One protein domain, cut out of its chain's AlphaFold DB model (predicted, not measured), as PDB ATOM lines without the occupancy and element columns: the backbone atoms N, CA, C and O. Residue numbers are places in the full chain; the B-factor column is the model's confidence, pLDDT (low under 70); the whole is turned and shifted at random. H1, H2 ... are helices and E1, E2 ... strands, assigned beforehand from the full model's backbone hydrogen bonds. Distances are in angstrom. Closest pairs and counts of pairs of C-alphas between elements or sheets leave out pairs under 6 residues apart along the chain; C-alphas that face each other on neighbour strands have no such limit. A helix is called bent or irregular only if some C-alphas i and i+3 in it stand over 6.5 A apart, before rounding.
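Overview. This is residues 13 to 45, 56 to 83, 108 to 115 and 134 to 151 of the 794 residues of an uncharacterized protein of Leishmania tarentolae (UniProt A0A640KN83). A small, twisted sheet of three strands is covered over one face by two helices, H1 and H2, side by side and running opposite ways, while a third helix, H3, rises from the other face and sticks out with residues 145 to 151. The printed part has 87 residues with three named helices and three named strands, in the order E1 H1 H2 E2 E3 H3. The sheet runs E1 E3 E2 and is mixed, and the class is mixed, helices and strands. The whole is compact, with a radius of gyration of the C-alphas of 13.1 A, and spans 43 by 33 by 21 A.

Along the chain. Begin in the sheet at C-alpha 134, at (8.221, 41.258, -44.700), where E3 starts; it holds residues 134 to 140 and is 19.3 A long. Beside it find E2, residues 108 to 115, 20.9 A, and E1, the four residues 15 to 18. Next look at H2, residues 60 to 78, 24.6 A long from C-alpha 60 at (18.514, 48.920, -54.382); it is only just irregular, with C-alphas 75 and 78 6.52 A apart. H1 holds residues 28 to 36, 12.0 A. H3, residues 141 to 151, runs 15.1 A and ends at C-alpha 151, at (17.093, 22.639, -48.406).

Arrangement. Start at the inner strand E3: it is antiparallel to E2, where N 111 and O 137 are 2.9 A apart, within hydrogen-bond range. On its other side E1 is parallel to it, with N 16 and O 136 2.8 A apart, also within range. The sheet is only just strongly twisted, its C-alphas lying up to 4.2 A off the best plane. H2 is on the sheet at a height of 8.9 A, and its closest C-alphas to E2 are those of Glu 67 and Val 110, 6.5 A apart. H1 is on the sheet too; its C-alpha of Gln 34 is 6.3 A from that of Leu 15 in E1. H1 and H2 touch, H2 with residues 69 to 77 alone, closest at the C-alphas of Cys 29 and Cys 73, 6.0 A, at a shallow tilt of 15 degrees, opposite ways. H3 stands up from the sheet at 52 degrees, on the opposite face to H2, and is apart from H1 and H2. In H1, H2 and H3 every O i to N i+4 pair is within hydrogen-bond range.

Size, cuts and confidence. Look for the farthest C-alphas at Glu 45 and Phe 83, 43.1 A apart. Three cuts leave out residues 46 to 55, 84 to 107 and 116 to 133, with C-alpha gaps of 7.1 A, 16.0 A and 5.8 A. Of the links printed whole, E3 to H3 is tight and E1 to H1 is short. Mean pLDDT of the printed part is 76.8; it is under 70 in 18 residues, among them 79 to 83 and 141 to 146.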
ATOM      1  N   ILE A  13       9.331  47.940 -42.243       81.50
ATOM      2  CA  ILE A  13       9.918  46.593 -42.330       81.50
ATOM      3  C   ILE A  13      10.870  46.390 -41.139       81.50
ATOM      4  O   ILE A  13      11.891  47.077 -41.079       81.50
ATOM      5  N   PRO A  14      10.596  45.463 -40.199       85.38
ATOM      6  CA  PRO A  14      11.490  45.214 -39.075       85.38
ATOM      7  C   PRO A  14      12.822  44.593 -39.522       85.38
ATOM      8  O   PRO A  14      12.861  43.749 -40.424       85.38
ATOM      9  N   LEU A  15      13.903  44.997 -38.847       86.69
ATOM     10  CA  LEU A  15      15.252  44.456 -39.004       86.69
ATOM     11  C   LEU A  15      15.541  43.444 -37.886       86.69
ATOM     12  O   LEU A  15      15.391  43.763 -36.703       86.69
ATOM     13  N   GLN A  16      15.985  42.247 -38.257       88.25
ATOM     14  CA  GLN A  16      16.316  41.144 -37.359       88.25
ATOM     15  C   GLN A  16      17.777  40.719 -37.551       88.25
ATOM     16  O   GLN A  16      18.257  40.624 -38.682       88.25
ATOM     17  N   LEU A  17      18.474  40.446 -36.448       85.69
ATOM     18  CA  LEU A  17      19.824  39.883 -36.448       85.69
ATOM     19  C   LEU A  17      19.748  38.393 -36.121       85.69
ATOM     20  O   LEU A  17      19.179  38.022 -35.097       85.69
ATOM     21  N   ASP A  18      20.310  37.561 -36.988       80.94
ATOM     22  CA  ASP A  18      20.352  36.102 -36.860       80.94
ATOM     23  C   ASP A  18      21.828  35.673 -36.968       80.94
ATOM     24  O   ASP A  18      22.290  35.139 -37.980       80.94
ATOM     25  N   ILE A  19      22.603  36.073 -35.951       78.94
ATOM     26  CA  ILE A  19      24.031  35.776 -35.775       78.94
ATOM     27  C   ILE A  19      24.219  35.256 -34.345       78.94
ATOM     28  O   ILE A  19      24.131  36.028 -33.394       78.94
ATOM     29  N   ASP A  20      24.509  33.962 -34.202       68.94
ATOM     30  CA  ASP A  20      24.455  33.234 -32.920       68.94
ATOM     31  C   ASP A  20      25.360  33.791 -31.809       68.94
ATOM     32  O   ASP A  20      25.075  33.625 -30.625       68.94
ATOM     33  N   TYR A  21      26.460  34.454 -32.172       70.56
ATOM     34  CA  TYR A  21      27.428  35.015 -31.225       70.56
ATOM     35  C   TYR A  21      27.201  36.504 -30.910       70.56
ATOM     36  O   TYR A  21      28.012  37.104 -30.203       70.56
ATOM     37  N   VAL A  22      26.126  37.120 -31.418       74.69
ATOM     38  CA  VAL A  22      25.776  38.520 -31.133       74.69
ATOM     39  C   VAL A  22      24.456  38.579 -30.368       74.69
ATOM     40  O   VAL A  22      23.399  38.245 -30.898       74.69
ATOM     41  N   ASP A  23      24.494  39.077 -29.130       79.88
ATOM     42  CA  ASP A  23      23.275  39.401 -28.381       79.88
ATOM     43  C   ASP A  23      22.627  40.663 -28.971       79.88
ATOM     44  O   ASP A  23      22.985  41.794 -28.629       79.88
ATOM     45  N   ALA A  24      21.663  40.456 -29.870       79.38
ATOM     46  CA  ALA A  24      20.950  41.518 -30.573       79.38
ATOM     47  C   ALA A  24      20.323  42.555 -29.621       79.38
ATOM     48  O   ALA A  24      20.258  43.733 -29.961       79.38
ATOM     49  N   SER A  25      19.900  42.154 -28.417       75.38
ATOM     50  CA  SER A  25      19.248  43.060 -27.461       75.38
ATOM     51  C   SER A  25      20.217  44.039 -26.789       75.38
ATOM     52  O   SER A  25      19.805  45.103 -26.324       75.38
ATOM     53  N   ARG A  26      21.510  43.696 -26.747       74.38
ATOM     54  CA  ARG A  26      22.563  44.469 -26.068       74.38
ATOM     55  C   ARG A  26      23.604  45.045 -27.025       74.38
ATOM     56  O   ARG A  26      24.467  45.818 -26.601       74.38
ATOM     57  N   ASP A  27      23.549  44.694 -28.308       82.75
ATOM     58  CA  ASP A  27      24.532  45.157 -29.275       82.75
ATOM     59  C   ASP A  27      24.252  46.591 -29.750       82.75
ATOM     60  O   ASP A  27      23.217  46.904 -30.345       82.75
ATOM     61  N   ALA A  28      25.214  47.486 -29.513       78.94
ATOM     62  CA  ALA A  28      25.073  48.892 -29.873       78.94
ATOM     63  C   ALA A  28      25.148  49.130 -31.393       78.94
ATOM     64  O   ALA A  28      24.554  50.097 -31.866       78.94
ATOM     65  N   CYS A  29      25.827  48.264 -32.162       84.31
ATOM     66  CA  CYS A  29      25.870  48.389 -33.626       84.31
ATOM     67  C   CYS A  29      24.529  47.985 -34.227       84.31
ATOM     68  O   CYS A  29      23.974  48.715 -35.043       84.31
ATOM     69  N   PHE A  30      23.944  46.890 -33.742       88.25
ATOM     70  CA  PHE A  30      22.601  46.492 -34.139       88.25
ATOM     71  C   PHE A  30      21.537  47.510 -33.709       88.25
ATOM     72  O   PHE A  30      20.704  47.900 -34.523       88.25
ATOM     73  N   SER A  31      21.619  48.040 -32.486       85.44
ATOM     74  CA  SER A  31      20.734  49.121 -32.019       85.44
ATOM     75  C   SER A  31      20.840  50.390 -32.877       85.44
ATOM     76  O   SER A  31      19.863  51.125 -33.040       85.44
ATOM     77  N   TRP A  32      22.032  50.680 -33.405       90.31
ATOM     78  CA  TRP A  32      22.258  51.784 -34.336       90.31
ATOM     79  C   TRP A  32      21.679  51.485 -35.722       90.31
ATOM     80  O   TRP A  32      20.977  52.338 -36.263       90.31
ATOM     81  N   LEU A  33      21.878  50.274 -36.259       88.44
ATOM     82  CA  LEU A  33      21.269  49.830 -37.518       88.44
ATOM     83  C   LEU A  33      19.738  49.897 -37.445       88.44
ATOM     84  O   LEU A  33      19.111  50.465 -38.335       88.44
ATOM     85  N   GLN A  34      19.136  49.401 -36.362       88.81
ATOM     86  CA  GLN A  34      17.689  49.471 -36.150       88.81
ATOM     87  C   GLN A  34      17.179  50.911 -36.156       88.81
ATOM     88  O   GLN A  34      16.179  51.192 -36.803       88.81
ATOM     89  N   ARG A  35      17.879  51.838 -35.490       87.88
ATOM     90  CA  ARG A  35      17.508  53.262 -35.487       87.88
ATOM     91  C   ARG A  35      17.681  53.915 -36.858       87.88
ATOM     92  O   ARG A  35      16.790  54.635 -37.296       87.88
ATOM     93  N   LYS A  36      18.800  53.655 -37.541       89.94
ATOM     94  CA  LYS A  36      19.121  54.236 -38.856       89.94
ATOM     95  C   LYS A  36      18.154  53.772 -39.947       89.94
ATOM     96  O   LYS A  36      17.821  54.550 -40.835       89.94
ATOM     97  N   TYR A  37      17.689  52.529 -39.853       88.50
ATOM     98  CA  TYR A  37      16.841  51.879 -40.852       88.50
ATOM     99  C   TYR A  37      15.392  51.657 -40.384       88.50
ATOM    100  O   TYR A  37      14.631  50.953 -41.044       88.50
ATOM    101  N   ALA A  38      14.968  52.294 -39.287       82.69
ATOM    102  CA  ALA A  38      13.599  52.197 -38.765       82.69
ATOM    103  C   ALA A  38      12.532  52.704 -39.753       82.69
ATOM    104  O   ALA A  38      11.376  52.293 -39.689       82.69
ATOM    105  N   SER A  39      12.913  53.603 -40.664       79.06
ATOM    106  CA  SER A  39      12.015  54.287 -41.598       79.06
ATOM    107  C   SER A  39      11.921  53.633 -42.981       79.06
ATOM    108  O   SER A  39      11.313  54.221 -43.877       79.06
ATOM    109  N   ILE A  40      12.494  52.439 -43.191       81.38
ATOM    110  CA  ILE A  40      12.421  51.766 -44.496       81.38
ATOM    111  C   ILE A  40      10.958  51.463 -44.842       81.38
ATOM    112  O   ILE A  40      10.301  50.641 -44.194       81.38
ATOM    113  N   LYS A  41      10.477  52.094 -45.918       78.88
ATOM    114  CA  LYS A  41       9.182  51.810 -46.539       78.88
ATOM    115  C   LYS A  41       9.387  50.978 -47.813       78.88
ATOM    116  O   LYS A  41      10.298  51.280 -48.584       78.88
ATOM    117  N   PRO A  42       8.578  49.931 -48.055       69.81
ATOM    118  CA  PRO A  42       8.617  49.209 -49.323       69.81
ATOM    119  C   PRO A  42       8.164  50.135 -50.457       69.81
ATOM    120  O   PRO A  42       7.103  50.750 -50.356       69.81
ATOM    121  N   VAL A  43       8.939  50.205 -51.540       72.81
ATOM    122  CA  VAL A  43       8.526  50.930 -52.745       72.81
ATOM    123  C   VAL A  43       7.564  50.026 -53.514       72.81
ATOM    124  O   VAL A  43       7.886  48.884 -53.854       72.81
ATOM    125  N   VAL A  44       6.344  50.511 -53.732       66.38
ATOM    126  CA  VAL A  44       5.373  49.840 -54.596       66.38
ATOM    127  C   VAL A  44       5.673  50.294 -56.021       66.38
ATOM    128  O   VAL A  44       5.371  51.425 -56.382       66.38
ATOM    129  N   GLU A  45       6.310  49.437 -56.820       57.59
ATOM    130  CA  GLU A  45       6.449  49.679 -58.258       57.59
ATOM    131  C   GLU A  45       5.054  49.600 -58.897       57.59
ATOM    132  O   GLU A  45       4.467  48.525 -59.027       57.59
ATOM    133  N   ARG A  56       6.801  43.616 -54.073       65.50
ATOM    134  CA  ARG A  56       7.394  44.732 -53.318       65.50
ATOM    135  C   ARG A  56       8.921  44.625 -53.373       65.50
ATOM    136  O   ARG A  56       9.477  43.600 -52.961       65.50
ATOM    137  N   ARG A  57       9.581  45.655 -53.901       71.25
ATOM    138  CA  ARG A  57      11.041  45.783 -53.931       71.25
ATOM    139  C   ARG A  57      11.461  46.884 -52.962       71.25
ATOM    140  O   ARG A  57      10.761  47.873 -52.766       71.25
ATOM    141  N   ILE A  58      12.588  46.663 -52.301       79.38
ATOM    142  CA  ILE A  58      13.276  47.702 -51.534       79.38
ATOM    143  C   ILE A  58      14.183  48.425 -52.526       79.38
ATOM    144  O   ILE A  58      14.745  47.774 -53.407       79.38
ATOM    145  N   ASP A  59      14.306  49.745 -52.391       82.44
ATOM    146  CA  ASP A  59      15.250  50.533 -53.181       82.44
ATOM    147  C   ASP A  59      16.653  49.903 -53.103       82.44
ATOM    148  O   ASP A  59      17.205  49.699 -52.016       82.44
ATOM    149  N   ALA A  60      17.214  49.568 -54.265       77.56
ATOM    150  CA  ALA A  60      18.514  48.920 -54.382       77.56
ATOM    151  C   ALA A  60      19.631  49.776 -53.769       77.56
ATOM    152  O   ALA A  60      20.543  49.231 -53.147       77.56
ATOM    153  N   ALA A  61      19.539  51.107 -53.867       77.38
ATOM    154  CA  ALA A  61      20.514  52.009 -53.260       77.38
ATOM    155  C   ALA A  61      20.457  51.955 -51.726       77.38
ATOM    156  O   ALA A  61      21.487  52.012 -51.051       77.38
ATOM    157  N   LEU A  62      19.254  51.813 -51.165       81.75
ATOM    158  CA  LEU A  62      19.048  51.691 -49.728       81.75
ATOM    159  C   LEU A  62      19.497  50.320 -49.205       81.75
ATOM    160  O   LEU A  62      20.136  50.254 -48.154       81.75
ATOM    161  N   LEU A  63      19.231  49.243 -49.952       82.62
ATOM    162  CA  LEU A  63      19.716  47.903 -49.616       82.62
ATOM    163  C   LEU A  63      21.250  47.843 -49.641       82.62
ATOM    164  O   LEU A  63      21.847  47.340 -48.695       82.62
ATOM    165  N   GLN A  64      21.890  48.444 -50.649       81.94
ATOM    166  CA  GLN A  64      23.350  48.518 -50.739       81.94
ATOM    167  C   GLN A  64      23.970  49.295 -49.565       81.94
ATOM    168  O   GLN A  64      25.018  48.914 -49.045       81.94
ATOM    169  N   ARG A  65      23.331  50.386 -49.117       82.25
ATOM    170  CA  ARG A  65      23.778  51.138 -47.929       82.25
ATOM    171  C   ARG A  65      23.653  50.308 -46.654       82.25
ATOM    172  O   ARG A  65      24.585  50.313 -45.850       82.25
ATOM    173  N   LEU A  66      22.548  49.576 -46.497       86.69
ATOM    174  CA  LEU A  66      22.350  48.663 -45.371       86.69
ATOM    175  C   LEU A  66      23.410  47.560 -45.373       86.69
ATOM    176  O   LEU A  66      24.001  47.295 -44.332       86.69
ATOM    177  N   GLU A  67      23.699  46.960 -46.526       84.94
ATOM    178  CA  GLU A  67      24.762  45.962 -46.663       84.94
ATOM    179  C   GLU A  67      26.134  46.532 -46.283       84.94
ATOM    180  O   GLU A  67      26.841  45.918 -45.488       84.94
ATOM    181  N   ASN A  68      26.488  47.728 -46.759       82.25
ATOM    182  CA  ASN A  68      27.761  48.367 -46.411       82.25
ATOM    183  C   ASN A  68      27.880  48.655 -44.903       82.25
ATOM    184  O   ASN A  68      28.931  48.419 -44.308       82.25
ATOM    185  N   ASP A  69      26.806  49.128 -44.267       84.31
ATOM    186  CA  ASP A  69      26.781  49.378 -42.822       84.31
ATOM    187  C   ASP A  69      26.839  48.076 -42.004       84.31
ATOM    188  O   ASP A  69      27.486  48.021 -40.958       84.31
ATOM    189  N   VAL A  70      26.185  47.014 -42.481       85.12
ATOM    190  CA  VAL A  70      26.244  45.673 -41.882       85.12
ATOM    191  C   VAL A  70      27.653  45.096 -41.988       85.12
ATOM    192  O   VAL A  70      28.139  44.518 -41.019       85.12
ATOM    193  N   VAL A  71      28.334  45.290 -43.119       81.25
ATOM    194  CA  VAL A  71      29.743  44.904 -43.290       81.25
ATOM    195  C   VAL A  71      30.640  45.691 -42.339       81.25
ATOM    196  O   VAL A  71      31.497  45.097 -41.690       81.25
ATOM    197  N   ALA A  72      30.406  46.993 -42.167       75.62
ATOM    198  CA  ALA A  72      31.149  47.793 -41.197       75.62
ATOM    199  C   ALA A  72      30.921  47.310 -39.750       75.62
ATOM    200  O   ALA A  72      31.881  47.189 -38.988       75.62
ATOM    201  N   CYS A  73      29.679  46.983 -39.370       79.19
ATOM    202  CA  CYS A  73      29.379  46.374 -38.068       79.19
ATOM    203  C   CYS A  73      30.052  45.002 -37.900       79.19
ATOM    204  O   CYS A  73      30.569  44.705 -36.820       79.19
ATOM    205  N   ASP A  74      30.084  44.188 -38.957       78.81
ATOM    206  CA  ASP A  74      30.743  42.883 -38.952       78.81
ATOM    207  C   ASP A  74      32.257  43.016 -38.752       78.81
ATOM    208  O   ASP A  74      32.812  42.399 -37.846       78.81
ATOM    209  N   GLU A  75      32.931  43.867 -39.526       71.81
ATOM    210  CA  GLU A  75      34.390  44.019 -39.474       71.81
ATOM    211  C   GLU A  75      34.887  44.737 -38.218       71.81
ATOM    212  O   GLU A  75      35.876  44.315 -37.615       71.81
ATOM    213  N   LEU A  76      34.213  45.810 -37.801       70.50
ATOM    214  CA  LEU A  76      34.685  46.653 -36.698       70.50
ATOM    215  C   LEU A  76      34.274  46.127 -35.324       70.50
ATOM    216  O   LEU A  76      34.877  46.510 -34.318       70.50
ATOM    217  N   ARG A  77      33.236  45.285 -35.257       74.94
ATOM    218  CA  ARG A  77      32.656  44.853 -33.987       74.94
ATOM    219  C   ARG A  77      32.385  43.359 -33.956       74.94
ATOM    220  O   ARG A  77      33.047  42.662 -33.195       74.94
ATOM    221  N   TRP A  78      31.453  42.838 -34.750       78.44
ATOM    222  CA  TRP A  78      30.981  41.464 -34.544       78.44
ATOM    223  C   TRP A  78      32.089  40.420 -34.738       78.44
ATOM    224  O   TRP A  78      32.204  39.530 -33.904       78.44
ATOM    225  N   ARG A  79      32.981  40.567 -35.729       65.75
ATOM    226  CA  ARG A  79      34.151  39.685 -35.925       65.75
ATOM    227  C   ARG A  79      35.289  39.905 -34.941       65.75
ATOM    228  O   ARG A  79      35.986  38.956 -34.595       65.75
ATOM    229  N   ALA A  80      35.495  41.137 -34.482       58.47
ATOM    230  CA  ALA A  80      36.514  41.423 -33.470       58.47
ATOM    231  C   ALA A  80      36.210  40.702 -32.143       58.47
ATOM    232  O   ALA A  80      37.130  40.387 -31.388       58.47
ATOM    233  N   PHE A  81      34.929  40.405 -31.892       54.66
ATOM    234  CA  PHE A  81      34.442  39.738 -30.685       54.66
ATOM    235  C   PHE A  81      33.862  38.331 -30.932       54.66
ATOM    236  O   PHE A  81      33.457  37.682 -29.972       54.66
ATOM    237  N   SER A  82      33.852  37.823 -32.174       47.41
ATOM    238  CA  SER A  82      33.267  36.511 -32.519       47.41
ATOM    239  C   SER A  82      34.088  35.317 -32.034       47.41
ATOM    240  O   SER A  82      33.624  34.181 -32.104       47.41
ATOM    241  N   PHE A  83      35.314  35.549 -31.559       44.78
ATOM    242  CA  PHE A  83      36.193  34.499 -31.064       44.78
ATOM    243  C   PHE A  83      36.615  34.805 -29.623       44.78
ATOM    244  O   PHE A  83      37.316  35.796 -29.402       44.78
ATOM    245  N   THR A 108      28.782  38.504 -44.191       70.38
ATOM    246  CA  THR A 108      27.413  38.758 -43.758       70.38
ATOM    247  C   THR A 108      26.557  39.085 -44.977       70.38
ATOM    248  O   THR A 108      27.026  39.692 -45.939       70.38
ATOM    249  N   ALA A 109      25.311  38.619 -44.967       77.31
ATOM    250  CA  ALA A 109      24.343  38.836 -46.031       77.31
ATOM    251  C   ALA A 109      23.016  39.316 -45.435       77.31
ATOM    252  O   ALA A 109      22.602  38.858 -44.367       77.31
ATOM    253  N   VAL A 110      22.348  40.228 -46.140       79.88
ATOM    254  CA  VAL A 110      21.018  40.726 -45.781       79.88
ATOM    255  C   VAL A 110      19.994  40.023 -46.669       79.88
ATOM    256  O   VAL A 110      20.026  40.147 -47.890       79.88
ATOM    257  N   GLU A 111      19.081  39.258 -46.073       80.56
ATOM    258  CA  GLU A 111      18.022  38.552 -46.801       80.56
ATOM    259  C   GLU A 111      16.636  39.079 -46.406       80.56
ATOM    260  O   GLU A 111      16.320  39.241 -45.230       80.56
ATOM    261  N   ILE A 112      15.758  39.281 -47.392       79.69
ATOM    262  CA  ILE A 112      14.345  39.607 -47.150       79.69
ATOM    263  C   ILE A 112      13.568  38.301 -46.950       79.69
ATOM    264  O   ILE A 112      13.481  37.475 -47.862       79.69
ATOM    265  N   HIS A 113      12.966  38.126 -45.776       78.06
ATOM    266  CA  HIS A 113      12.107  36.987 -45.449       78.06
ATOM    267  C   HIS A 113      10.634  37.407 -45.450       78.06
ATOM    268  O   HIS A 113      10.271  38.452 -44.917       78.06
ATOM    269  N   ARG A 114       9.774  36.580 -46.061       74.06
ATOM    270  CA  ARG A 114       8.313  36.697 -45.932       74.06
ATOM    271  C   ARG A 114       7.886  35.969 -44.665       74.06
ATOM    272  O   ARG A 114       8.069  34.754 -44.573       74.06
ATOM    273  N   THR A 115       7.322  36.691 -43.711       66.38
ATOM    274  CA  THR A 115       6.766  36.115 -42.490       66.38
ATOM    275  C   THR A 115       5.292  35.800 -42.724       66.38
ATOM    276  O   THR A 115       4.499  36.669 -43.071       66.38
ATOM    277  N   TYR A 134       6.830  41.429 -44.277       78.38
ATOM    278  CA  TYR A 134       8.221  41.258 -44.700       78.38
ATOM    279  C   TYR A 134       9.148  41.621 -43.541       78.38
ATOM    280  O   TYR A 134       8.857  42.547 -42.787       78.38
ATOM    281  N   THR A 135      10.265  40.912 -43.408       84.00
ATOM    282  CA  THR A 135      11.284  41.145 -42.375       84.00
ATOM    283  C   THR A 135      12.662  41.084 -43.026       84.00
ATOM    284  O   THR A 135      12.932  40.176 -43.816       84.00
ATOM    285  N   LEU A 136      13.531  42.049 -42.729       84.00
ATOM    286  CA  LEU A 136      14.925  42.042 -43.176       84.00
ATOM    287  C   LEU A 136      15.761  41.281 -42.150       84.00
ATOM    288  O   LEU A 136      15.823  41.688 -40.994       84.00
ATOM    289  N   VAL A 137      16.396  40.185 -42.558       85.44
ATOM    290  CA  VAL A 137      17.203  39.338 -41.673       85.44
ATOM    291  C   VAL A 137      18.671  39.437 -42.073       85.44
ATOM    292  O   VAL A 137      19.035  39.119 -43.205       85.44
ATOM    293  N   ILE A 138      19.518  39.865 -41.140       87.00
ATOM    294  CA  ILE A 138      20.975  39.880 -41.284       87.00
ATOM    295  C   ILE A 138      21.512  38.531 -40.796       87.00
ATOM    296  O   ILE A 138      21.291  38.172 -39.640       87.00
ATOM    297  N   ARG A 139      22.220  37.799 -41.661       82.44
ATOM    298  CA  ARG A 139      22.799  36.476 -41.367       82.44
ATOM    299  C   ARG A 139      24.266  36.396 -41.732       82.44
ATOM    300  O   ARG A 139      24.755  37.140 -42.583       82.44
ATOM    301  N   THR A 140      24.951  35.409 -41.165       77.69
ATOM    302  CA  THR A 140      26.246  34.984 -41.701       77.69
ATOM    303  C   THR A 140      26.047  34.180 -42.988       77.69
ATOM    304  O   THR A 140      25.085  33.422 -43.152       77.69
ATOM    305  N   ARG A 141      26.976  34.325 -43.933       68.12
ATOM    306  CA  ARG A 141      26.934  33.597 -45.202       68.12
ATOM    307  C   ARG A 141      27.068  32.089 -44.993       68.12
ATOM    308  O   ARG A 141      26.392  31.340 -45.689       68.12
ATOM    309  N   ALA A 142      27.858  31.663 -44.005       64.50
ATOM    310  CA  ALA A 142      27.993  30.258 -43.624       64.50
ATOM    311  C   ALA A 142      26.637  29.645 -43.234       64.50
ATOM    312  O   ALA A 142      26.277  28.593 -43.759       64.50
ATOM    313  N   ASP A 143      25.842  30.345 -42.419       64.56
ATOM    314  CA  ASP A 143      24.506  29.875 -42.041       64.56
ATOM    315  C   ASP A 143      23.527  29.905 -43.234       64.56
ATOM    316  O   ASP A 143      22.755  28.970 -43.468       64.56
ATOM    317  N   SER A 144      23.621  30.928 -44.094       65.94
ATOM    318  CA  SER A 144      22.814  30.996 -45.323       65.94
ATOM    319  C   SER A 144      23.117  29.845 -46.301       65.94
ATOM    320  O   SER A 144      22.201  29.279 -46.909       65.94
ATOM    321  N   GLU A 145      24.388  29.456 -46.437       68.38
ATOM    322  CA  GLU A 145      24.843  28.376 -47.315       68.38
ATOM    323  C   GLU A 145      24.501  27.003 -46.728       68.38
ATOM    324  O   GLU A 145      23.985  26.160 -47.466       68.38
ATOM    325  N   ALA A 146      24.659  26.815 -45.412       66.38
ATOM    326  CA  ALA A 146      24.241  25.610 -44.693       66.38
ATOM    327  C   ALA A 146      22.725  25.364 -44.802       66.38
ATOM    328  O   ALA A 146      22.266  24.248 -45.050       66.38
ATOM    329  N   ARG A 147      21.900  26.416 -44.721       70.38
ATOM    330  CA  ARG A 147      20.449  26.278 -44.934       70.38
ATOM    331  C   ARG A 147      20.094  25.999 -46.394       70.38
ATOM    332  O   ARG A 147      19.159  25.237 -46.667       70.38
ATOM    333  N   ARG A 148      20.817  26.587 -47.355       73.31
ATOM    334  CA  ARG A 148      20.623  26.302 -48.790       73.31
ATOM    335  C   ARG A 148      21.016  24.866 -49.133       73.31
ATOM    336  O   ARG A 148      20.270  24.222 -49.878       73.31
ATOM    337  N   SER A 149      22.117  24.349 -48.586       69.62
ATOM    338  CA  SER A 149      22.524  22.950 -48.757       69.62
ATOM    339  C   SER A 149      21.511  22.005 -48.111       69.62
ATOM    340  O   SER A 149      20.992  21.137 -48.812       69.62
ATOM    341  N   ALA A 150      21.077  22.262 -46.873       71.56
ATOM    342  CA  ALA A 150      20.047  21.468 -46.195       71.56
ATOM    343  C   ALA A 150      18.711  21.445 -46.966       71.56
ATOM    344  O   ALA A 150      18.053  20.408 -47.092       71.56
ATOM    345  N   LYS A 151      18.299  22.574 -47.561       76.00
ATOM    346  CA  LYS A 151      17.093  22.639 -48.406       76.00
ATOM    347  C   LYS A 151      17.268  21.876 -49.724       76.00
ATOM    348  O   LYS A 151      16.309  21.263 -50.200       76.00
TER     349      LYS A 151